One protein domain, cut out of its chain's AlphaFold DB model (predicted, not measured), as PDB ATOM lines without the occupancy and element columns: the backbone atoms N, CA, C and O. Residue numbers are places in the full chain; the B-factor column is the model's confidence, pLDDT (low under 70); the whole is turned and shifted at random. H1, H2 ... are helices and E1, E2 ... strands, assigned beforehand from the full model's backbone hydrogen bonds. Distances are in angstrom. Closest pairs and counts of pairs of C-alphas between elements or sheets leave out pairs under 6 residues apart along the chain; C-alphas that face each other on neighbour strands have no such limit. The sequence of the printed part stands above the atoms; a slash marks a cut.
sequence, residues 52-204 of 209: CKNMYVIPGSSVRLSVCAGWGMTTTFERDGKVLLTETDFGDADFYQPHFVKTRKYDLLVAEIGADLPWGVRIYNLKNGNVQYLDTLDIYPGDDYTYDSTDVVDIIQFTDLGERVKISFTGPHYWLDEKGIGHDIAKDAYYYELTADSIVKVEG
ATOM      1  N   CYS A  52      91.762  86.670 120.251       58.84
ATOM      2  CA  CYS A  52      92.392  87.269 119.080       58.84
ATOM      3  C   CYS A  52      93.325  86.271 118.401       58.84
ATOM      4  O   CYS A  52      94.196  85.694 119.057       58.84
ATOM      5  N   LYS A  53      93.188  86.115 117.086       60.59
ATOM      6  CA  LYS A  53      94.106  85.339 116.255       60.59
ATOM      7  C   LYS A  53      94.732  86.257 115.210       60.59
ATOM      8  O   LYS A  53      94.034  87.011 114.536       60.59
ATOM      9  N   ASN A  54      96.055  86.190 115.064       56.28
ATOM     10  CA  ASN A  54      96.710  86.744 113.881       56.28
ATOM     11  C   ASN A  54      96.259  85.881 112.704       56.28
ATOM     12  O   ASN A  54      96.654  84.718 112.631       56.28
ATOM     13  N   MET A  55      95.410  86.414 111.830       59.59
ATOM     14  CA  MET A  55      94.897  85.628 110.716       59.59
ATOM     15  C   MET A  55      95.867  85.644 109.536       59.59
ATOM     16  O   MET A  55      96.109  84.598 108.938       59.59
ATOM     17  N   TYR A  56      96.468  86.803 109.227       62.09
ATOM     18  CA  TYR A  56      97.274  86.954 108.013       62.09
ATOM     19  C   TYR A  56      98.463  87.903 108.175       62.09
ATOM     20  O   TYR A  56      98.420  88.882 108.920       62.09
ATOM     21  N   VAL A  57      99.515  87.639 107.398       59.72
ATOM     22  CA  VAL A  57     100.580  88.601 107.094       59.72
ATOM     23  C   VAL A  57     100.533  88.869 105.598       59.72
ATOM     24  O   VAL A  57     100.708  87.948 104.803       59.72
ATOM     25  N   ILE A  58     100.298  90.121 105.214       59.97
ATOM     26  CA  ILE A  58     100.224  90.516 103.809       59.97
ATOM     27  C   ILE A  58     101.617  90.337 103.173       59.97
ATOM     28  O   ILE A  58     102.584  90.963 103.640       59.97
ATOM     29  N   PRO A  59     101.755  89.519 102.112       53.03
ATOM     30  CA  PRO A  59     103.040  89.295 101.461       53.03
ATOM     31  C   PRO A  59     103.676  90.613 100.999       53.03
ATOM     32  O   PRO A  59     103.067  91.404 100.284       53.03
ATOM     33  N   GLY A  60     104.917  90.862 101.422       57.44
ATOM     34  CA  GLY A  60     105.703  92.020 100.984       57.44
ATOM     35  C   GLY A  60     105.375  93.369 101.638       57.44
ATOM     36  O   GLY A  60     106.064  94.337 101.331       57.44
ATOM     37  N   SER A  61     104.393  93.469 102.546       59.47
ATOM     38  CA  SER A  61     104.011  94.763 103.152       59.47
ATOM     39  C   SER A  61     104.128  94.834 104.679       59.47
ATOM     40  O   SER A  61     103.781  95.870 105.251       59.47
ATOM     41  N   SER A  62     104.589  93.751 105.327       62.97
ATOM     42  CA  SER A  62     104.691  93.571 106.791       62.97
ATOM     43  C   SER A  62     103.419  93.903 107.590       62.97
ATOM     44  O   SER A  62     103.455  93.915 108.821       62.97
ATOM     45  N   VAL A  63     102.287  94.125 106.908       66.56
ATOM     46  CA  VAL A  63     100.987  94.345 107.538       66.56
ATOM     47  C   VAL A  63     100.481  93.015 108.067       66.56
ATOM     48  O   VAL A  63     100.439  92.020 107.344       66.56
ATOM     49  N   ARG A  64     100.093  93.014 109.333       71.06
ATOM     50  CA  ARG A  64      99.430  91.921 110.022       71.06
ATOM     51  C   ARG A  64      97.962  92.263 110.156       71.06
ATOM     52  O   ARG A  64      97.630  93.374 110.552       71.06
ATOM     53  N   LEU A  65      97.117  91.305 109.818       70.75
ATOM     54  CA  LEU A  65      95.693  91.360 110.077       70.75
ATOM     55  C   LEU A  65      95.391  90.412 111.234       70.75
ATOM     56  O   LEU A  65      95.642  89.205 111.147       70.75
ATOM     57  N   SER A  66      94.849  90.976 112.302       70.62
ATOM     58  CA  SER A  66      94.394  90.245 113.478       70.62
ATOM     59  C   SER A  66      92.885  90.335 113.571       70.62
ATOM     60  O   SER A  66      92.328  91.419 113.408       70.62
ATOM     61  N   VAL A  67      92.244  89.209 113.864       66.44
ATOM     62  CA  VAL A  67      90.798  89.134 114.057       66.44
ATOM     63  C   VAL A  67      90.509  88.603 115.450       66.44
ATOM     64  O   VAL A  67      91.081  87.600 115.879       66.44
ATOM     65  N   CYS A  68      89.671  89.324 116.184       65.19
ATOM     66  CA  CYS A  68      89.262  88.980 117.540       65.19
ATOM     67  C   CYS A  68      87.769  88.669 117.567       65.19
ATOM     68  O   CYS A  68      86.990  89.478 117.074       65.19
ATOM     69  N   ALA A  69      87.388  87.549 118.185       59.72
ATOM     70  CA  ALA A  69      85.993  87.158 118.398       59.72
ATOM     71  C   ALA A  69      85.660  87.131 119.901       59.72
ATOM     72  O   ALA A  69      86.481  86.683 120.708       59.72
ATOM     73  N   GLY A  70      84.471  87.607 120.289       52.03
ATOM     74  CA  GLY A  70      83.969  87.470 121.666       52.03
ATOM     75  C   GLY A  70      82.850  88.426 122.092       52.03
ATOM     76  O   GLY A  70      82.169  88.119 123.061       52.03
ATOM     77  N   TRP A  71      82.639  89.550 121.395       49.66
ATOM     78  CA  TRP A  71      81.555  90.528 121.661       49.66
ATOM     79  C   TRP A  71      81.129  91.283 120.385       49.66
ATOM     80  O   TRP A  71      80.580  92.380 120.450       49.66
ATOM     81  N   GLY A  72      81.494  90.741 119.227       57.25
ATOM     82  CA  GLY A  72      81.811  91.530 118.045       57.25
ATOM     83  C   GLY A  72      83.061  90.959 117.380       57.25
ATOM     84  O   GLY A  72      84.064  90.782 118.083       57.25
ATOM     85  N   MET A  73      83.045  90.674 116.080       64.94
ATOM     86  CA  MET A  73      84.290  90.481 115.346       64.94
ATOM     87  C   MET A  73      84.982  91.847 115.200       64.94
ATOM     88  O   MET A  73      84.356  92.866 114.918       64.94
ATOM     89  N   THR A  74      86.280  91.913 115.483       69.19
ATOM     90  CA  THR A  74      87.096  93.125 115.299       69.19
ATOM     91  C   THR A  74      88.275  92.777 114.417       69.19
ATOM     92  O   THR A  74      88.982  91.816 114.726       69.19
ATOM     93  N   THR A  75      88.522  93.564 113.370       71.62
ATOM     94  CA  THR A  75      89.735  93.428 112.558       71.62
ATOM     95  C   THR A  75      90.696  94.571 112.824       71.62
ATOM     96  O   THR A  75      90.325  95.742 112.740       71.62
ATOM     97  N   THR A  76      91.951  94.235 113.093       75.31
ATOM     98  CA  THR A  76      93.026  95.209 113.286       75.31
ATOM     99  C   THR A  76      94.128  94.961 112.269       75.31
ATOM    100  O   THR A  76      94.680  93.864 112.190       75.31
ATOM    101  N   PHE A  77      94.469  96.004 111.521       74.00
ATOM    102  CA  PHE A  77      95.619  96.055 110.635       74.00
ATOM    103  C   PHE A  77      96.782  96.714 111.362       74.00
ATOM    104  O   PHE A  77      96.680  97.867 111.779       74.00
ATOM    105  N   GLU A  78      97.908  96.024 111.480       76.00
ATOM    106  CA  GLU A  78      99.100  96.523 112.164       76.00
ATOM    107  C   GLU A  78     100.336  96.393 111.286       76.00
ATOM    108  O   GLU A  78     100.490  95.418 110.564       76.00
ATOM    109  N   ARG A  79     101.278  97.329 111.392       72.50
ATOM    110  CA  ARG A  79     102.640  97.158 110.876       72.50
ATOM    111  C   ARG A  79     103.638  97.525 111.959       72.50
ATOM    112  O   ARG A  79     103.536  98.602 112.535       72.50
ATOM    113  N   ASP A  80     104.625  96.661 112.188       74.31
ATOM    114  CA  ASP A  80     105.752  96.921 113.097       74.31
ATOM    115  C   ASP A  80     105.305  97.395 114.498       74.31
ATOM    116  O   ASP A  80     105.931  98.251 115.119       74.31
ATOM    117  N   GLY A  81     104.180  96.857 114.989       71.00
ATOM    118  CA  GLY A  81     103.580  97.216 116.281       71.00
ATOM    119  C   GLY A  81     102.747  98.505 116.285       71.00
ATOM    120  O   GLY A  81     102.251  98.901 117.337       71.00
ATOM    121  N   LYS A  82     102.570  99.166 115.133       74.00
ATOM    122  CA  LYS A  82     101.681 100.319 114.957       74.00
ATOM    123  C   LYS A  82     100.369  99.890 114.302       74.00
ATOM    124  O   LYS A  82     100.378  99.363 113.192       74.00
ATOM    125  N   VAL A  83      99.249 100.212 114.945       77.19
ATOM    126  CA  VAL A  83      97.907 100.066 114.363       77.19
ATOM    127  C   VAL A  83      97.736 101.046 113.196       77.19
ATOM    128  O   VAL A  83      97.990 102.247 113.331       77.19
ATOM    129  N   LEU A  84      97.337 100.517 112.043       76.38
ATOM    130  CA  LEU A  84      97.028 101.252 110.816       76.38
ATOM    131  C   LEU A  84      95.522 101.496 110.675       76.38
ATOM    132  O   LEU A  84      95.126 102.588 110.283       76.38
ATOM    133  N   LEU A  85      94.706 100.492 111.002       78.44
ATOM    134  CA  LEU A  85      93.245 100.543 110.953       78.44
ATOM    135  C   LEU A  85      92.674  99.539 111.963       78.44
ATOM    136  O   LEU A  85      93.181  98.424 112.069       78.44
ATOM    137  N   THR A  86      91.618  99.925 112.670       78.19
ATOM    138  CA  THR A  86      90.810  99.024 113.501       78.19
ATOM    139  C   THR A  86      89.355  99.203 113.110       78.19
ATOM    140  O   THR A  86      88.872 100.332 113.057       78.19
ATOM    141  N   GLU A  87      88.668  98.098 112.862       73.81
ATOM    142  CA  GLU A  87      87.242  98.065 112.554       73.81
ATOM    143  C   GLU A  87      86.525  97.193 113.580       73.81
ATOM    144  O   GLU A  87      86.942  96.065 113.841       73.81
ATOM    145  N   THR A  88      85.462  97.736 114.171       66.81
ATOM    146  CA  THR A  88      84.723  97.140 115.297       66.81
ATOM    147  C   THR A  88      83.307  96.699 114.939       66.81
ATOM    148  O   THR A  88      82.612  96.140 115.781       66.81
ATOM    149  N   ASP A  89      82.872  96.944 113.703       64.31
ATOM    150  CA  ASP A  89      81.454  96.912 113.326       64.31
ATOM    151  C   ASP A  89      81.062  95.616 112.602       64.31
ATOM    152  O   ASP A  89      80.174  95.617 111.755       64.31
ATOM    153  N   PHE A  90      81.735  94.503 112.903       66.19
ATOM    154  CA  PHE A  90      81.437  93.211 112.277       66.19
ATOM    155  C   PHE A  90      80.468  92.345 113.078       66.19
ATOM    156  O   PHE A  90      80.321  91.178 112.750       66.19
ATOM    157  N   GLY A  91      79.835  92.876 114.130       67.81
ATOM    158  CA  GLY A  91      78.783  92.167 114.866       67.81
ATOM    159  C   GLY A  91      79.154  90.723 115.230       67.81
ATOM    160  O   GLY A  91      80.279  90.432 115.625       67.81
ATOM    161  N   ASP A  92      78.207  89.812 115.085       64.12
ATOM    162  CA  ASP A  92      78.335  88.376 115.337       64.12
ATOM    163  C   ASP A  92      78.907  87.571 114.156       64.12
ATOM    164  O   ASP A  92      78.680  86.369 114.087       64.12
ATOM    165  N   ALA A  93      79.672  88.202 113.254       68.38
ATOM    166  CA  ALA A  93      80.352  87.489 112.174       68.38
ATOM    167  C   ALA A  93      81.225  86.348 112.727       68.38
ATOM    168  O   ALA A  93      81.997  86.544 113.676       68.38
ATOM    169  N   ASP A  94      81.123  85.172 112.111       68.62
ATOM    170  CA  ASP A  94      81.897  83.978 112.459       68.62
ATOM    171  C   ASP A  94      83.049  83.713 111.471       68.62
ATOM    172  O   ASP A  94      83.999  82.997 111.813       68.62
ATOM    173  N   PHE A  95      83.035  84.362 110.297       71.50
ATOM    174  CA  PHE A  95      84.066  84.211 109.282       71.50
ATOM    175  C   PHE A  95      84.563  85.538 108.688       71.50
ATOM    176  O   PHE A  95      83.862  86.547 108.587       71.50
ATOM    177  N   TYR A  96      85.826  85.504 108.255       74.88
ATOM    178  CA  TYR A  96      86.507  86.566 107.518       74.88
ATOM    179  C   TYR A  96      87.445  85.923 106.489       74.88
ATOM    180  O   TYR A  96      88.419  85.266 106.868       74.88
ATOM    181  N   GLN A  97      87.174  86.108 105.198       77.62
ATOM    182  CA  GLN A  97      87.915  85.486 104.099       77.62
ATOM    183  C   GLN A  97      88.562  86.550 103.191       77.62
ATOM    184  O   GLN A  97      87.897  87.147 102.340       77.62
ATOM    185  N   PRO A  98      89.867  86.830 103.357       77.38
ATOM    186  CA  PRO A  98      90.574  87.825 102.568       77.38
ATOM    187  C   PRO A  98      91.211  87.271 101.300       77.38
ATOM    188  O   PRO A  98      91.773  86.180 101.275       77.38
ATOM    189  N   HIS A  99      91.266  88.132 100.293       79.56
ATOM    190  CA  HIS A  99      91.798  87.853  98.972       79.56
ATOM    191  C   HIS A  99      92.574  89.068  98.463       79.56
ATOM    192  O   HIS A  99      92.153  90.212  98.633       79.56
ATOM    193  N   PHE A 100      93.732  88.838  97.845       80.00
ATOM    194  CA  PHE A 100      94.594  89.922  97.370       80.00
ATOM    195  C   PHE A 100      94.460  90.116  95.871       80.00
ATOM    196  O   PHE A 100      94.629  89.178  95.097       80.00
ATOM    197  N   VAL A 101      94.243  91.364  95.463       82.69
ATOM    198  CA  VAL A 101      94.171  91.742  94.052       82.69
ATOM    199  C   VAL A 101      95.174  92.850  93.786       82.69
ATOM    200  O   VAL A 101      95.105  93.929  94.368       82.69
ATOM    201  N   LYS A 102      96.110  92.601  92.872       84.44
ATOM    202  CA  LYS A 102      97.095  93.597  92.452       84.44
ATOM    203  C   LYS A 102      96.749  94.132  91.072       84.44
ATOM    204  O   LYS A 102      96.556  93.370  90.131       84.44
ATOM    205  N   THR A 103      96.722  95.451  90.952       84.38
ATOM    206  CA  THR A 103      96.534  96.176  89.689       84.38
ATOM    207  C   THR A 103      97.712  97.125  89.467       84.38
ATOM    208  O   THR A 103      98.598  97.246  90.315       84.38
ATOM    209  N   ARG A 104      97.742  97.843  88.342       82.88
ATOM    210  CA  ARG A 104      98.779  98.847  88.056       82.88
ATOM    211  C   ARG A 104      98.843  99.966  89.096       82.88
ATOM    212  O   ARG A 104      99.919 100.527  89.293       82.88
ATOM    213  N   LYS A 105      97.718 100.317  89.727       81.94
ATOM    214  CA  LYS A 105      97.624 101.449  90.670       81.94
ATOM    215  C   LYS A 105      97.284 101.072  92.107       81.94
ATOM    216  O   LYS A 105      97.536 101.885  92.999       81.94
ATOM    217  N   TYR A 106      96.731  99.885  92.323       82.88
ATOM    218  CA  TYR A 106      96.184  99.468  93.609       82.88
ATOM    219  C   TYR A 106      96.726  98.110  94.031       82.88
ATOM    220  O   TYR A 106      96.795  97.184  93.220       82.88
ATOM    221  N   ASP A 107      97.023  98.007  95.322       85.31
ATOM    222  CA  ASP A 107      97.214  96.750  96.033       85.31
ATOM    223  C   ASP A 107      95.971  96.572  96.908       85.31
ATOM    224  O   ASP A 107      95.820  97.272  97.906       85.31
ATOM    225  N   LEU A 108      95.038  95.720  96.491       84.75
ATOM    226  CA  LEU A 108      93.736  95.579  97.130       84.75
ATOM    227  C   LEU A 108      93.693  94.361  98.048       84.75
ATOM    228  O   LEU A 108      94.209  93.293  97.708       84.75
ATOM    229  N   LEU A 109      93.022  94.533  99.180       85.00
ATOM    230  CA  LEU A 109      92.501  93.451 100.003       85.00
ATOM    231  C   LEU A 109      90.983  93.422  99.833       85.00
ATOM    232  O   LEU A 109      90.318  94.436 100.028       85.00
ATOM    233  N   VAL A 110      90.464  92.263  99.462       85.62
ATOM    234  CA  VAL A 110      89.050  91.977  99.236       85.62
ATOM    235  C   VAL A 110      88.645  90.967 100.294       85.62
ATOM    236  O   VAL A 110      89.154  89.851 100.278       85.62
ATOM    237  N   ALA A 111      87.809  91.357 101.245       82.44
ATOM    238  CA  ALA A 111      87.450  90.510 102.371       82.44
ATOM    239  C   ALA A 111      85.955  90.226 102.378       82.44
ATOM    240  O   ALA A 111      85.152  91.141 102.551       82.44
ATOM    241  N   GLU A 112      85.602  88.959 102.207       81.75
ATOM    242  CA  GLU A 112      84.252  88.478 102.468       81.75
ATOM    243  C   GLU A 112      84.081  88.256 103.969       81.75
ATOM    244  O   GLU A 112      84.993  87.773 104.648       81.75
ATOM    245  N   ILE A 113      82.939  88.678 104.496       77.44
ATOM    246  CA  ILE A 113      82.663  88.674 105.928       77.44
ATOM    247  C   ILE A 113      81.223  88.250 106.123       77.44
ATOM    248  O   ILE A 113      80.350  88.740 105.412       77.44
ATOM    249  N   GLY A 114      80.971  87.388 107.097       74.50
ATOM    250  CA  GLY A 114      79.626  86.918 107.372       74.50
ATOM    251  C   GLY A 114      79.555  86.017 108.591       74.50
ATOM    252  O   GLY A 114      80.517  85.898 109.354       74.50
ATOM    253  N   ALA A 115      78.378  85.426 108.755       72.06
ATOM    254  CA  ALA A 115      78.101  84.376 109.726       72.06
ATOM    255  C   ALA A 115      77.552  83.138 108.989       72.06
ATOM    256  O   ALA A 115      78.118  82.708 107.988       72.06
ATOM    257  N   ASP A 116      76.346  82.688 109.352       65.00
ATOM    258  CA  ASP A 116      75.576  81.694 108.589       65.00
ATOM    259  C   ASP A 116      75.396  82.062 107.096       65.00
ATOM    260  O   ASP A 116      75.128  81.195 106.267       65.00
ATOM    261  N   LEU A 117      75.506  83.353 106.753       67.06
ATOM    262  CA  LEU A 117      75.473  83.883 105.390       67.06
ATOM    263  C   LEU A 117      76.524  84.997 105.216       67.06
ATOM    264  O   LEU A 117      76.814  85.704 106.191       67.06
ATOM    265  N   PRO A 118      77.038  85.223 103.989       74.25
ATOM    266  CA  PRO A 118      77.850  86.395 103.658       74.25
ATOM    267  C   PRO A 118      77.086  87.680 103.966       74.25
ATOM    268  O   PRO A 118      75.877  87.728 103.778       74.25
ATOM    269  N   TRP A 119      77.761  88.731 104.422       76.50
ATOM    270  CA  TRP A 119      77.185  90.064 104.679       76.50
ATOM    271  C   TRP A 119      77.745  91.134 103.736       76.50
ATOM    272  O   TRP A 119      77.609  92.331 103.990       76.50
ATOM    273  N   GLY A 120      78.388  90.703 102.653       80.94
ATOM    274  CA  GLY A 120      79.032  91.562 101.669       80.94
ATOM    275  C   GLY A 120      80.555  91.491 101.710       80.94
ATOM    276  O   GLY A 120      81.173  90.712 102.442       80.94
ATOM    277  N   VAL A 121      81.169  92.322 100.869       86.62
ATOM    278  CA  VAL A 121      82.600  92.249 100.559       86.62
ATOM    279  C   VAL A 121      83.264  93.586 100.825       86.62
ATOM    280  O   VAL A 121      83.012  94.561 100.119       86.62
ATOM    281  N   ARG A 122      84.163  93.647 101.806       87.38
ATOM    282  CA  ARG A 122      84.938  94.858 102.092       87.38
ATOM    283  C   ARG A 122      86.136  94.979 101.174       87.38
ATOM    284  O   ARG A 122      86.889  94.026 100.980       87.38
ATOM    285  N   ILE A 123      86.346  96.182 100.651       87.94
ATOM    286  CA  ILE A 123      87.471  96.498  99.778       87.94
ATOM    287  C   ILE A 123      88.388  97.492 100.482       87.94
ATOM    288  O   ILE A 123      87.970  98.579 100.881       87.94
ATOM    289  N   TYR A 124      89.667  97.140 100.574       87.19
ATOM    290  CA  TYR A 124      90.708  97.999 101.124       87.19
ATOM    291  C   TYR A 124      91.806  98.241 100.102       87.19
ATOM    292  O   TYR A 124      92.171  97.348  99.340       87.19
ATOM    293  N   ASN A 125      92.395  99.431 100.143       86.50
ATOM    294  CA  ASN A 125      93.610  99.772  99.416       86.50
ATOM    295  C   ASN A 125      94.812  99.792 100.368       86.50
ATOM    296  O   ASN A 125      94.792 100.464 101.400       86.50
ATOM    297  N   LEU A 126      95.882  99.090 100.000       82.31
ATOM    298  CA  LEU A 126      97.087  98.861 100.804       82.31
ATOM    299  C   LEU A 126      98.278  99.729 100.355       82.31
ATOM    300  O   LEU A 126      99.446  99.332 100.428       82.31
ATOM    301  N   LYS A 127      97.999 100.919  99.823       75.44
ATOM    302  CA  LYS A 127      98.989 101.741  99.120       75.44
ATOM    303  C   LYS A 127     100.034 102.355 100.050       75.44
ATOM    304  O   LYS A 127      99.707 103.004 101.041       75.44
ATOM    305  N   ASN A 128     101.309 102.247  99.656       68.62
ATOM    306  CA  ASN A 128     102.464 102.867 100.333       68.62
ATOM    307  C   ASN A 128     102.507 102.586 101.836       68.62
ATOM    308  O   ASN A 128     102.966 103.394 102.643       68.62
ATOM    309  N   GLY A 129     101.989 101.423 102.201       65.69
ATOM    310  CA  GLY A 129     101.928 100.981 103.563       65.69
ATOM    311  C   GLY A 129     100.857 101.635 104.439       65.69
ATOM    312  O   GLY A 129     100.841 101.367 105.638       65.69
ATOM    313  N   ASN A 130      99.946 102.417 103.880       74.19
ATOM    314  CA  ASN A 130      98.696 102.740 104.554       74.19
ATOM    315  C   ASN A 130      97.639 101.689 104.204       74.19
ATOM    316  O   ASN A 130      97.734 101.029 103.171       74.19
ATOM    317  N   VAL A 131      96.649 101.544 105.078       82.69
ATOM    318  CA  VAL A 131      95.437 100.766 104.812       82.69
ATOM    319  C   VAL A 131      94.283 101.755 104.780       82.69
ATOM    320  O   VAL A 131      94.105 102.522 105.724       82.69
ATOM    321  N   GLN A 132      93.538 101.764 103.684       84.75
ATOM    322  CA  GLN A 132      92.357 102.596 103.498       84.75
ATOM    323  C   GLN A 132      91.175 101.685 103.192       84.75
ATOM    324  O   GLN A 132      91.213 100.960 102.202       84.75
ATOM    325  N   TYR A 133      90.135 101.740 104.020       86.31
ATOM    326  CA  TYR A 133      88.831 101.187 103.666       86.31
ATOM    327  C   TYR A 133      88.214 102.034 102.547       86.31
ATOM    328  O   TYR A 133      88.218 103.264 102.637       86.31
ATOM    329  N   LEU A 134      87.760 101.379 101.480       87.38
ATOM    330  CA  LEU A 134      87.184 102.038 100.310       87.38
ATOM    331  C   LEU A 134      85.663 101.966 100.338       87.38
ATOM    332  O   LEU A 134      85.021 103.011 100.316       87.38
ATOM    333  N   ASP A 135      85.107 100.754 100.374       87.94
ATOM    334  CA  ASP A 135      83.666 100.530 100.491       87.94
ATOM    335  C   ASP A 135      83.343  99.057 100.799       87.94
ATOM    336  O   ASP A 135      84.231  98.194 100.766       87.94
ATOM    337  N   THR A 136      82.065  98.783 101.054       86.75
ATOM    338  CA  THR A 136      81.482  97.441 101.095       86.75
ATOM    339  C   THR A 136      80.663  97.229  99.831       86.75
ATOM    340  O   THR A 136      79.841  98.058  99.451       86.75
ATOM    341  N   LEU A 137      80.907  96.117  99.152       87.31
ATOM    342  CA  LEU A 137      80.078  95.677  98.050       87.31
ATOM    343  C   LEU A 137      78.960  94.797  98.619       87.31
ATOM    344  O   LEU A 137      79.248  93.734  99.174       87.31
ATOM    345  N   ASP A 138      77.710  95.228  98.454       81.38
ATOM    346  CA  ASP A 138      76.508  94.471  98.835       81.38
ATOM    347  C   ASP A 138      76.264  93.309  97.855       81.38
ATOM    348  O   ASP A 138      75.323  93.313  97.059       81.38
ATOM    349  N   ILE A 139      77.180  92.340  97.856       80.62
ATOM    350  CA  ILE A 139      77.166  91.164  96.989       80.62
ATOM    351  C   ILE A 139      77.119  89.929  97.872       80.62
ATOM    352  O   ILE A 139      77.990  89.741  98.723       80.62
ATOM    353  N   TYR A 140      76.152  89.065  97.597       81.62
ATOM    354  CA  TYR A 140      76.027  87.763  98.226       81.62
ATOM    355  C   TYR A 140      76.212  86.707  97.133       81.62
ATOM    356  O   TYR A 140      75.403  86.667  96.198       81.62
ATOM    357  N   PRO A 141      77.309  85.930  97.148       75.62
ATOM    358  CA  PRO A 141      77.541  84.924  96.125       75.62
ATOM    359  C   PRO A 141      76.501  83.801  96.186       75.62
ATOM    360  O   PRO A 141      76.025  83.443  97.260       75.62
ATOM    361  N   GLY A 142      76.186  83.229  95.023       70.12
ATOM    362  CA  GLY A 142      75.175  82.180  94.886       70.12
ATOM    363  C   GLY A 142      73.809  82.712  94.448       70.12
ATOM    364  O   GLY A 142      73.708  83.778  93.833       70.12
ATOM    365  N   ASP A 143      72.767  81.937  94.733       68.31
ATOM    366  CA  ASP A 143      71.357  82.298  94.549       68.31
ATOM    367  C   ASP A 143      70.611  82.215  95.893       68.31
ATOM    368  O   ASP A 143      71.100  81.606  96.844       68.31
ATOM    369  N   ASP A 144      69.436  82.840  96.000       66.44
ATOM    370  CA  ASP A 144      68.656  82.868  97.252       66.44
ATOM    371  C   ASP A 144      68.066  81.496  97.657       66.44
ATOM    372  O   ASP A 144      67.482  81.363  98.739       66.44
ATOM    373  N   TYR A 145      68.228  80.466  96.817       58.38
ATOM    374  CA  TYR A 145      67.665  79.127  97.009       58.38
ATOM    375  C   TYR A 145      68.680  78.087  97.488       58.38
ATOM    376  O   TYR A 145      68.268  77.007  97.931       58.38
ATOM    377  N   THR A 146      69.982  78.361  97.398       57.62
ATOM    378  CA  THR A 146      71.034  77.391  97.712       57.62
ATOM    379  C   THR A 146      71.929  77.868  98.851       57.62
ATOM    380  O   THR A 146      72.449  78.975  98.859       57.62
ATOM    381  N   TYR A 147      72.127  76.989  99.839       50.50
ATOM    382  CA  TYR A 147      73.083  77.201 100.935       50.50
ATOM    383  C   TYR A 147      74.538  76.906 100.522       50.50
ATOM    384  O   TYR A 147      75.444  77.091 101.329       50.50
ATOM    385  N   ASP A 148      74.772  76.426  99.294       55.00
ATOM    386  CA  ASP A 148      76.118  76.263  98.737       55.00
ATOM    387  C   ASP A 148      76.628  77.644  98.297       55.00
ATOM    388  O   ASP A 148      76.487  78.052  97.141       55.00
ATOM    389  N   SER A 149      77.209  78.389  99.240       55.66
ATOM    390  CA  SER A 149      77.882  79.649  98.941       55.66
ATOM    391  C   SER A 149      79.082  79.367  98.041       55.66
ATOM    392  O   SER A 149      80.020  78.670  98.428       55.66
ATOM    393  N   THR A 150      79.060  79.906  96.828       64.75
ATOM    394  CA  THR A 150      80.278  79.982  96.016       64.75
ATOM    395  C   THR A 150      81.190  81.027  96.656       64.75
ATOM    396  O   THR A 150      80.679  82.031  97.142       64.75
ATOM    397  N   ASP A 151      82.508  80.846  96.663       72.62
ATOM    398  CA  ASP A 151      83.390  81.870  97.232       72.62
ATOM    399  C   ASP A 151      83.245  83.178  96.433       72.62
ATOM    400  O   ASP A 151      83.166  83.171  95.197       72.62
ATOM    401  N   VAL A 152      83.254  84.336  97.106       74.94
ATOM    402  CA  VAL A 152      83.146  85.648  96.437       74.94
ATOM    403  C   VAL A 152      84.166  85.820  95.308       74.94
ATOM    404  O   VAL A 152      83.882  86.447  94.283       74.94
ATOM    405  N   VAL A 153      85.364  85.257  95.465       74.00
ATOM    406  CA  VAL A 153      86.417  85.340  94.443       74.00
ATOM    407  C   VAL A 153      86.132  84.560  93.173       74.00
ATOM    408  O   VAL A 153      86.705  84.895  92.137       74.00
ATOM    409  N   ASP A 154      85.234  83.584  93.214       79.00
ATOM    410  CA  ASP A 154      84.845  82.831  92.023       79.00
ATOM    411  C   ASP A 154      83.850  83.616  91.161       79.00
ATOM    412  O   ASP A 154      83.785  83.430  89.938       79.00
ATOM    413  N   ILE A 155      83.097  84.531  91.781       82.31
ATOM    414  CA  ILE A 155      82.064  85.317  91.105       82.31
ATOM    415  C   ILE A 155      82.470  86.762  90.806       82.31
ATOM    416  O   ILE A 155      81.778  87.421  90.028       82.31
ATOM    417  N   ILE A 156      83.570  87.266  91.378       88.06
ATOM    418  CA  ILE A 156      84.079  88.622  91.136       88.06
ATOM    419  C   ILE A 156      85.305  88.600  90.220       88.06
ATOM    420  O   ILE A 156      86.308  87.941  90.471       88.06
ATOM    421  N   GLN A 157      85.275  89.449  89.196       90.06
ATOM    422  CA  GLN A 157      86.395  89.694  88.302       90.06
ATOM    423  C   GLN A 157      86.854  91.153  88.368       90.06
ATOM    424  O   GLN A 157      86.086  92.076  88.098       90.06
ATOM    425  N   PHE A 158      88.148  91.352  88.621       90.06
ATOM    426  CA  PHE A 158      88.798  92.661  88.565       90.06
ATOM    427  C   PHE A 158      89.478  92.865  87.208       90.06
ATOM    428  O   PHE A 158      90.369  92.113  86.819       90.06
ATOM    429  N   THR A 159      89.083  93.916  86.493       90.56
ATOM    430  CA  THR A 159      89.673  94.324  85.214       90.56
ATOM    431  C   THR A 159      90.366  95.672  85.373       90.56
ATOM    432  O   THR A 159      89.726  96.700  85.590       90.56
ATOM    433  N   ASP A 160      91.689  95.682  85.238       89.38
ATOM    434  CA  ASP A 160      92.499  96.896  85.300       89.38
ATOM    435  C   ASP A 160      92.377  97.716  83.998       89.38
ATOM    436  O   ASP A 160      92.881  97.327  82.941       89.38
ATOM    437  N   LEU A 161      91.766  98.901  84.091       88.00
ATOM    438  CA  LEU A 161      91.574  99.854  82.990       88.00
ATOM    439  C   LEU A 161      92.541 101.055  83.059       88.00
ATOM    440  O   LEU A 161      92.341 102.066  82.385       88.00
ATOM    441  N   GLY A 162      93.606 100.964  83.859       83.25
ATOM    442  CA  GLY A 162      94.652 101.973  84.012       83.25
ATOM    443  C   GLY A 162      94.355 102.948  85.146       83.25
ATOM    444  O   GLY A 162      94.859 102.792  86.253       83.25
ATOM    445  N   GLU A 163      93.549 103.972  84.870       82.75
ATOM    446  CA  GLU A 163      93.135 104.959  85.885       82.75
ATOM    447  C   GLU A 163      92.024 104.441  86.805       82.75
ATOM    448  O   GLU A 163      91.722 105.056  87.822       82.75
ATOM    449  N   ARG A 164      91.394 103.331  86.420       87.06
ATOM    450  CA  ARG A 164      90.216 102.761  87.069       87.06
ATOM    451  C   ARG A 164      90.309 101.245  87.072       87.06
ATOM    452  O   ARG A 164      90.966 100.669  86.201       87.06
ATOM    453  N   VAL A 165      89.615 100.602  88.001       90.25
ATOM    454  CA  VAL A 165      89.455  99.143  88.022       90.25
ATOM    455  C   VAL A 165      87.971  98.827  87.947       90.25
ATOM    456  O   VAL A 165      87.189  99.299  88.767       90.25
ATOM    457  N   LYS A 166      87.577  98.043  86.945       91.38
ATOM    458  CA  LYS A 166      86.210  97.542  86.825       91.38
ATOM    459  C   LYS A 166      86.090  96.241  87.610       91.38
ATOM    460  O   LYS A 166      86.880  95.330  87.390       91.38
ATOM    461  N   ILE A 167      85.096  96.160  88.479       92.06
ATOM    462  CA  ILE A 167      84.735  94.971  89.246       92.06
ATOM    463  C   ILE A 167      83.426  94.450  88.650       92.06
ATOM    464  O   ILE A 167      82.394  95.113  88.739       92.06
ATOM    465  N   SER A 168      83.483  93.315  87.963       90.75
ATOM    466  CA  SER A 168      82.340  92.698  87.279       90.75
ATOM    467  C   SER A 168      82.046  91.308  87.817       90.75
ATOM    468  O   SER A 168      82.902  90.713  88.463       90.75
ATOM    469  N   PHE A 169      80.873  90.775  87.481       89.00
ATOM    470  CA  PHE A 169      80.439  89.462  87.941       89.00
ATOM    471  C   PHE A 169      80.534  88.403  86.847       89.00
ATOM    472  O   PHE A 169      80.173  88.638  85.690       89.00
ATOM    473  N   THR A 170      81.017  87.222  87.212       86.00
ATOM    474  CA  THR A 170      81.116  86.052  86.325       86.00
ATOM    475  C   THR A 170      79.957  85.077  86.540       86.00
ATOM    476  O   THR A 170      79.527  84.437  85.572       86.00
ATOM    477  N   GLY A 171      79.416  85.026  87.760       78.75
ATOM    478  CA  GLY A 171      78.282  84.199  88.178       78.75
ATOM    479  C   GLY A 171      77.076  85.009  88.679       78.75
ATOM    480  O   GLY A 171      77.143  86.243  88.744       78.75
ATOM    481  N   PRO A 172      75.955  84.328  88.981       74.94
ATOM    482  CA  PRO A 172      74.841  84.944  89.690       74.94
ATOM    483  C   PRO A 172      75.266  85.356  91.104       74.94
ATOM    484  O   PRO A 172      76.216  84.821  91.676       74.94
ATOM    485  N   HIS A 173      74.567  86.352  91.619       83.38
ATOM    486  CA  HIS A 173      74.641  86.810  92.997       83.38
ATOM    487  C   HIS A 173      73.268  87.369  93.357       83.38
ATOM    488  O   HIS A 173      72.477  87.689  92.464       83.38
ATOM    489  N   TYR A 174      72.994  87.539  94.639       83.19
ATOM    490  CA  TYR A 174      71.763  88.169  95.098       83.19
ATOM    491  C   TYR A 174      72.070  89.384  95.971       83.19
ATOM    492  O   TYR A 174      73.221  89.643  96.328       83.19
ATOM    493  N   TRP A 175      71.037  90.168  96.274       81.62
ATOM    494  CA  TRP A 175      71.068  91.186  97.325       81.62
ATOM    495  C   TRP A 175      69.880  91.009  98.260       81.62
ATOM    496  O   TRP A 175      68.828  90.520  97.844       81.62
ATOM    497  N   LEU A 176      70.049  91.418  99.515       77.88
ATOM    498  CA  LEU A 176      68.977  91.465 100.499       77.88
ATOM    499  C   LEU A 176      68.394  92.877 100.553       77.88
ATOM    500  O   LEU A 176      69.131  93.851 100.705       77.88
ATOM    501  N   ASP A 177      67.072  92.990 100.449       80.38
ATOM    502  CA  ASP A 177      66.397  94.264 100.688       80.38
ATOM    503  C   ASP A 177      66.280  94.594 102.188       80.38
ATOM    504  O   ASP A 177      66.641  93.805 103.060       80.38
ATOM    505  N   GLU A 178      65.738  95.772 102.515       81.06
ATOM    506  CA  GLU A 178      65.554  96.236 103.904       81.06
ATOM    507  C   GLU A 178      64.689  95.297 104.770       81.06
ATOM    508  O   GLU A 178      64.647  95.439 105.992       81.06
ATOM    509  N   LYS A 179      63.961  94.359 104.153       83.06
ATOM    510  CA  LYS A 179      63.132  93.357 104.830       83.06
ATOM    511  C   LYS A 179      63.825  91.996 104.922       83.06
ATOM    512  O   LYS A 179      63.209  91.056 105.422       83.06
ATOM    513  N   GLY A 180      65.067  91.887 104.448       76.62
ATOM    514  CA  GLY A 180      65.827  90.643 104.385       76.62
ATOM    515  C   GLY A 180      65.359  89.698 103.279       76.62
ATOM    516  O   GLY A 180      65.616  88.501 103.370       76.62
ATOM    517  N   ILE A 181      64.640  90.193 102.266       81.19
ATOM    518  CA  ILE A 181      64.218  89.370 101.127       81.19
ATOM    519  C   ILE A 181      65.341  89.366 100.090       81.19
ATOM    520  O   ILE A 181      65.797  90.433  99.675       81.19
ATOM    521  N   GLY A 182      65.766  88.167  99.684       81.50
ATOM    522  CA  GLY A 182      66.728  87.955  98.608       81.50
ATOM    523  C   GLY A 182      66.136  88.258  97.239       81.50
ATOM    524  O   GLY A 182      64.979  87.946  96.958       81.50
ATOM    525  N   HIS A 183      66.933  88.890  96.385       84.06
ATOM    526  CA  HIS A 183      66.592  89.133  94.989       84.06
ATOM    527  C   HIS A 183      67.778  88.746  94.115       84.06
ATOM    528  O   HIS A 183      68.844  89.361  94.208       84.06
ATOM    529  N   ASP A 184      67.567  87.772  93.234       85.44
ATOM    530  CA  ASP A 184      68.570  87.355  92.261       85.44
ATOM    531  C   ASP A 184      68.953  88.494  91.315       85.44
ATOM    532  O   ASP A 184      68.109  89.220  90.771       85.44
ATOM    533  N   ILE A 185      70.251  88.609  91.059       84.31
ATOM    534  CA  ILE A 185      70.821  89.599  90.164       84.31
ATOM    535  C   ILE A 185      71.553  88.893  89.026       84.31
ATOM    536  O   ILE A 185      72.479  88.100  89.211       84.31
ATOM    537  N   ALA A 186      71.168  89.239  87.796       83.12
ATOM    538  CA  ALA A 186      71.928  88.853  86.619       83.12
ATOM    539  C   ALA A 186      73.346  89.445  86.675       83.12
ATOM    540  O   ALA A 186      73.538  90.615  87.002       83.12
ATOM    541  N   LYS A 187      74.347  88.654  86.281       84.25
ATOM    542  CA  LYS A 187      75.770  89.033  86.339       84.25
ATOM    543  C   LYS A 187      76.139  90.334  85.605       84.25
ATOM    544  O   LYS A 187      77.176  90.928  85.879       84.25
ATOM    545  N   ASP A 188      75.330  90.763  84.642       86.25
ATOM    546  CA  ASP A 188      75.522  91.966  83.830       86.25
ATOM    547  C   ASP A 188      74.563  93.113  84.188       86.25
ATOM    548  O   ASP A 188      74.603  94.164  83.545       86.25
ATOM    549  N   ALA A 189      73.739  92.950  85.230       86.88
ATOM    550  CA  ALA A 189      72.803  93.976  85.681       86.88
ATOM    551  C   ALA A 189      73.512  95.260  86.133       86.88
ATOM    552  O   ALA A 189      72.976  96.349  85.949       86.88
ATOM    553  N   TYR A 190      74.713  95.144  86.700       90.19
ATOM    554  CA  TYR A 190      75.572  96.265  87.068       90.19
ATOM    555  C   TYR A 190      77.035  95.814  87.197       90.19
ATOM    556  O   TYR A 190      77.364  94.633  87.097       90.19
ATOM    557  N   TYR A 191      77.931  96.773  87.404       91.75
ATOM    558  CA  TYR A 191      79.318  96.542  87.805       91.75
ATOM    559  C   TYR A 191      79.753  97.631  88.787       91.75
ATOM    560  O   TYR A 191      79.093  98.664  88.882       91.75
ATOM    561  N   TYR A 192      80.864  97.439  89.495       92.38
ATOM    562  CA  TYR A 192      81.483  98.519  90.262       92.38
ATOM    563  C   TYR A 192      82.704  99.080  89.544       92.38
ATOM    564  O   TYR A 192      83.427  98.378  88.834       92.38
ATOM    565  N   GLU A 193      82.951 100.362  89.753       92.56
ATOM    566  CA  GLU A 193      84.128 101.053  89.263       92.56
ATOM    567  C   GLU A 193      84.900 101.624  90.449       92.56
ATOM    568  O   GLU A 193      84.429 102.520  91.150       92.56
ATOM    569  N   LEU A 194      86.092 101.080  90.677       89.56
ATOM    570  CA  LEU A 194      87.041 101.616  91.634       89.56
ATOM    571  C   LEU A 194      87.824 102.754  90.976       89.56
ATOM    572  O   LEU A 194      88.482 102.574  89.943       89.56
ATOM    573  N   THR A 195      87.775 103.911  91.622       81.00
ATOM    574  CA  THR A 195      88.571 105.099  91.306       81.00
ATOM    575  C   THR A 195      89.587 105.357  92.422       81.00
ATOM    576  O   THR A 195      89.792 104.507  93.285       81.00
ATOM    577  N   ALA A 196      90.335 106.467  92.379       72.50
ATOM    578  CA  ALA A 196      91.426 106.729  93.330       72.50
ATOM    579  C   ALA A 196      90.987 106.601  94.798       72.50
ATOM    580  O   ALA A 196      91.717 106.001  95.586       72.50
ATOM    581  N   ASP A 197      89.786 107.095  95.107       75.25
ATOM    582  CA  ASP A 197      89.332 107.304  96.481       75.25
ATOM    583  C   ASP A 197      87.929 106.736  96.756       75.25
ATOM    584  O   ASP A 197      87.418 106.896  97.861       75.25
ATOM    585  N   SER A 198      87.283 106.102  95.772       83.06
ATOM    586  CA  SER A 198      85.912 105.608  95.924       83.06
ATOM    587  C   SER A 198      85.604 104.415  95.034       83.06
ATOM    588  O   SER A 198      86.235 104.207  93.992       83.06
ATOM    589  N   ILE A 199      84.571 103.678  95.425       90.75
ATOM    590  CA  ILE A 199      83.913 102.670  94.604       90.75
ATOM    591  C   ILE A 199      82.550 103.224  94.193       90.75
ATOM    592  O   ILE A 199      81.865 103.863  94.985       90.75
ATOM    593  N   VAL A 200      82.175 103.039  92.930       90.62
ATOM    594  CA  VAL A 200      80.890 103.507  92.399       90.62
ATOM    595  C   VAL A 200      80.166 102.346  91.742       90.62
ATOM    596  O   VAL A 200      80.727 101.689  90.866       90.62
ATOM    597  N   LYS A 201      78.912 102.104  92.134       90.81
ATOM    598  CA  LYS A 201      78.023 101.170  91.434       90.81
ATOM    599  C   LYS A 201      77.559 101.800  90.123       90.81
ATOM    600  O   LYS A 201      77.018 102.905  90.114       90.81
ATOM    601  N   VAL A 202      77.769 101.097  89.018       90.31
ATOM    602  CA  VAL A 202      77.347 101.508  87.682       90.31
ATOM    603  C   VAL A 202      76.320 100.511  87.173       90.31
ATOM    604  O   VAL A 202      76.651  99.377  86.827       90.31
ATOM    605  N   GLU A 203      75.067 100.952  87.124       87.25
ATOM    606  CA  GLU A 203      73.970 100.173  86.556       87.25
ATOM    607  C   GLU A 203      74.274  99.846  85.086       87.25
ATOM    608  O   GLU A 203      74.665 100.713  84.295       87.25
ATOM    609  N   GLY A 204      74.108  98.580  84.710       68.56
ATOM    610  CA  GLY A 204      74.090  98.174  83.313       68.56
ATOM    611  C   GLY A 204      72.906  98.845  82.625       68.56
ATOM    612  O   GLY A 204      71.887  99.120  83.262       68.56
TER     613      GLY A 204
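AT A GLANCE: This is residues 52 to 204 of the 209 residues of an uncharacterized protein of Vibrio nigripulchritudo FTn2 (UniProt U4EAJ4). Three twisted four-stranded sheets stand in a row, face towards face, like three blades of a propeller that is not closed into a ring; E1, E5 and E9 line one side of the row and E4, E8 and E14 the other. The small hairpin E11 and E12 is set off to one side of the third sheet, and the four-residue helix H1 lies between the second and third sheets. The 153 printed residues hold fourteen named strands and one named helix, in the order E1 to E8, H1, E9 to E14, and the class is mostly strand. The sheets run E1 E2 E3 E4, E5 E6 E7 E8 and E9 E10 E13 E14, all antiparallel. The whole is compact, with a radius of gyration of the C-alphas of 15.6 A and spans of 44 by 41 by 23 A.

HOW THE PARTS SIT: E1, residues 52 to 57, E2, 63 to 69, E3, 74 to 79, and E4, 82 to 87, form a meander, each strand the antiparallel neighbour of the one before. Within hydrogen-bond range are N 53 and O 67 at 2.8 A, N 66 and O 76 at 2.9 A, and N 77 and O 85 at 2.8 A. A second meander holds E5, residues 95 to 102, E6, 107 to 114, E7, 118 to 125, and E8, 132 to 137, with N 99 and O 110 at 2.7 A, N 111 and O 122 at 2.8 A, and N 123 and O 135 at 2.9 A. Both sheets are strongly twisted. The closest C-alphas of E4 and E8 are those of Leu 85 and Gln 132, 7.8 A apart. H1, residues 152 to 155, only grazes the second sheet with residues 152 to 153; it is too short for an O i to N i+4 pair, and its one O i to N i+3 pair is within range. E9, residues 156 to 160, and E10, 165 to 169, form a hairpin, with N 157 and O 168 at 2.8 A. E11, residues 173 to 176, and E12, 182 to 185, form another, with N 185 and O 173 at 2.8 A. E13, residues 190 to 194, is the antiparallel neighbour of E10, with N 167 and O 192 at 2.8 A, and forms a hairpin with E14, residues 199 to 203, with N 193 and O 200 at 2.8 A. The closest C-alphas of E8 and E14 are those of Asp 135 and Ile 199, 6.3 A apart.

IN THESE COORDINATES: E1 begins at C-alpha 52, (92.392, 87.269, 119.080). E5, E6 and E7 measure 23.3 A, 23.1 A and 21.1 A, and E2 19.9 A. E14 ends at C-alpha 203, (73.970, 100.173, 86.556).

THE WHOLE: The C-alphas farthest apart, those of Asp 80 and Tyr 145, are 45.0 A apart. The printed part has no cut. The link from E8 to H1, residues 138 to 151, is long. Mean pLDDT of the printed part is 76.7; 40 residues are under 70, among them 52 to 63 and 143 to 150.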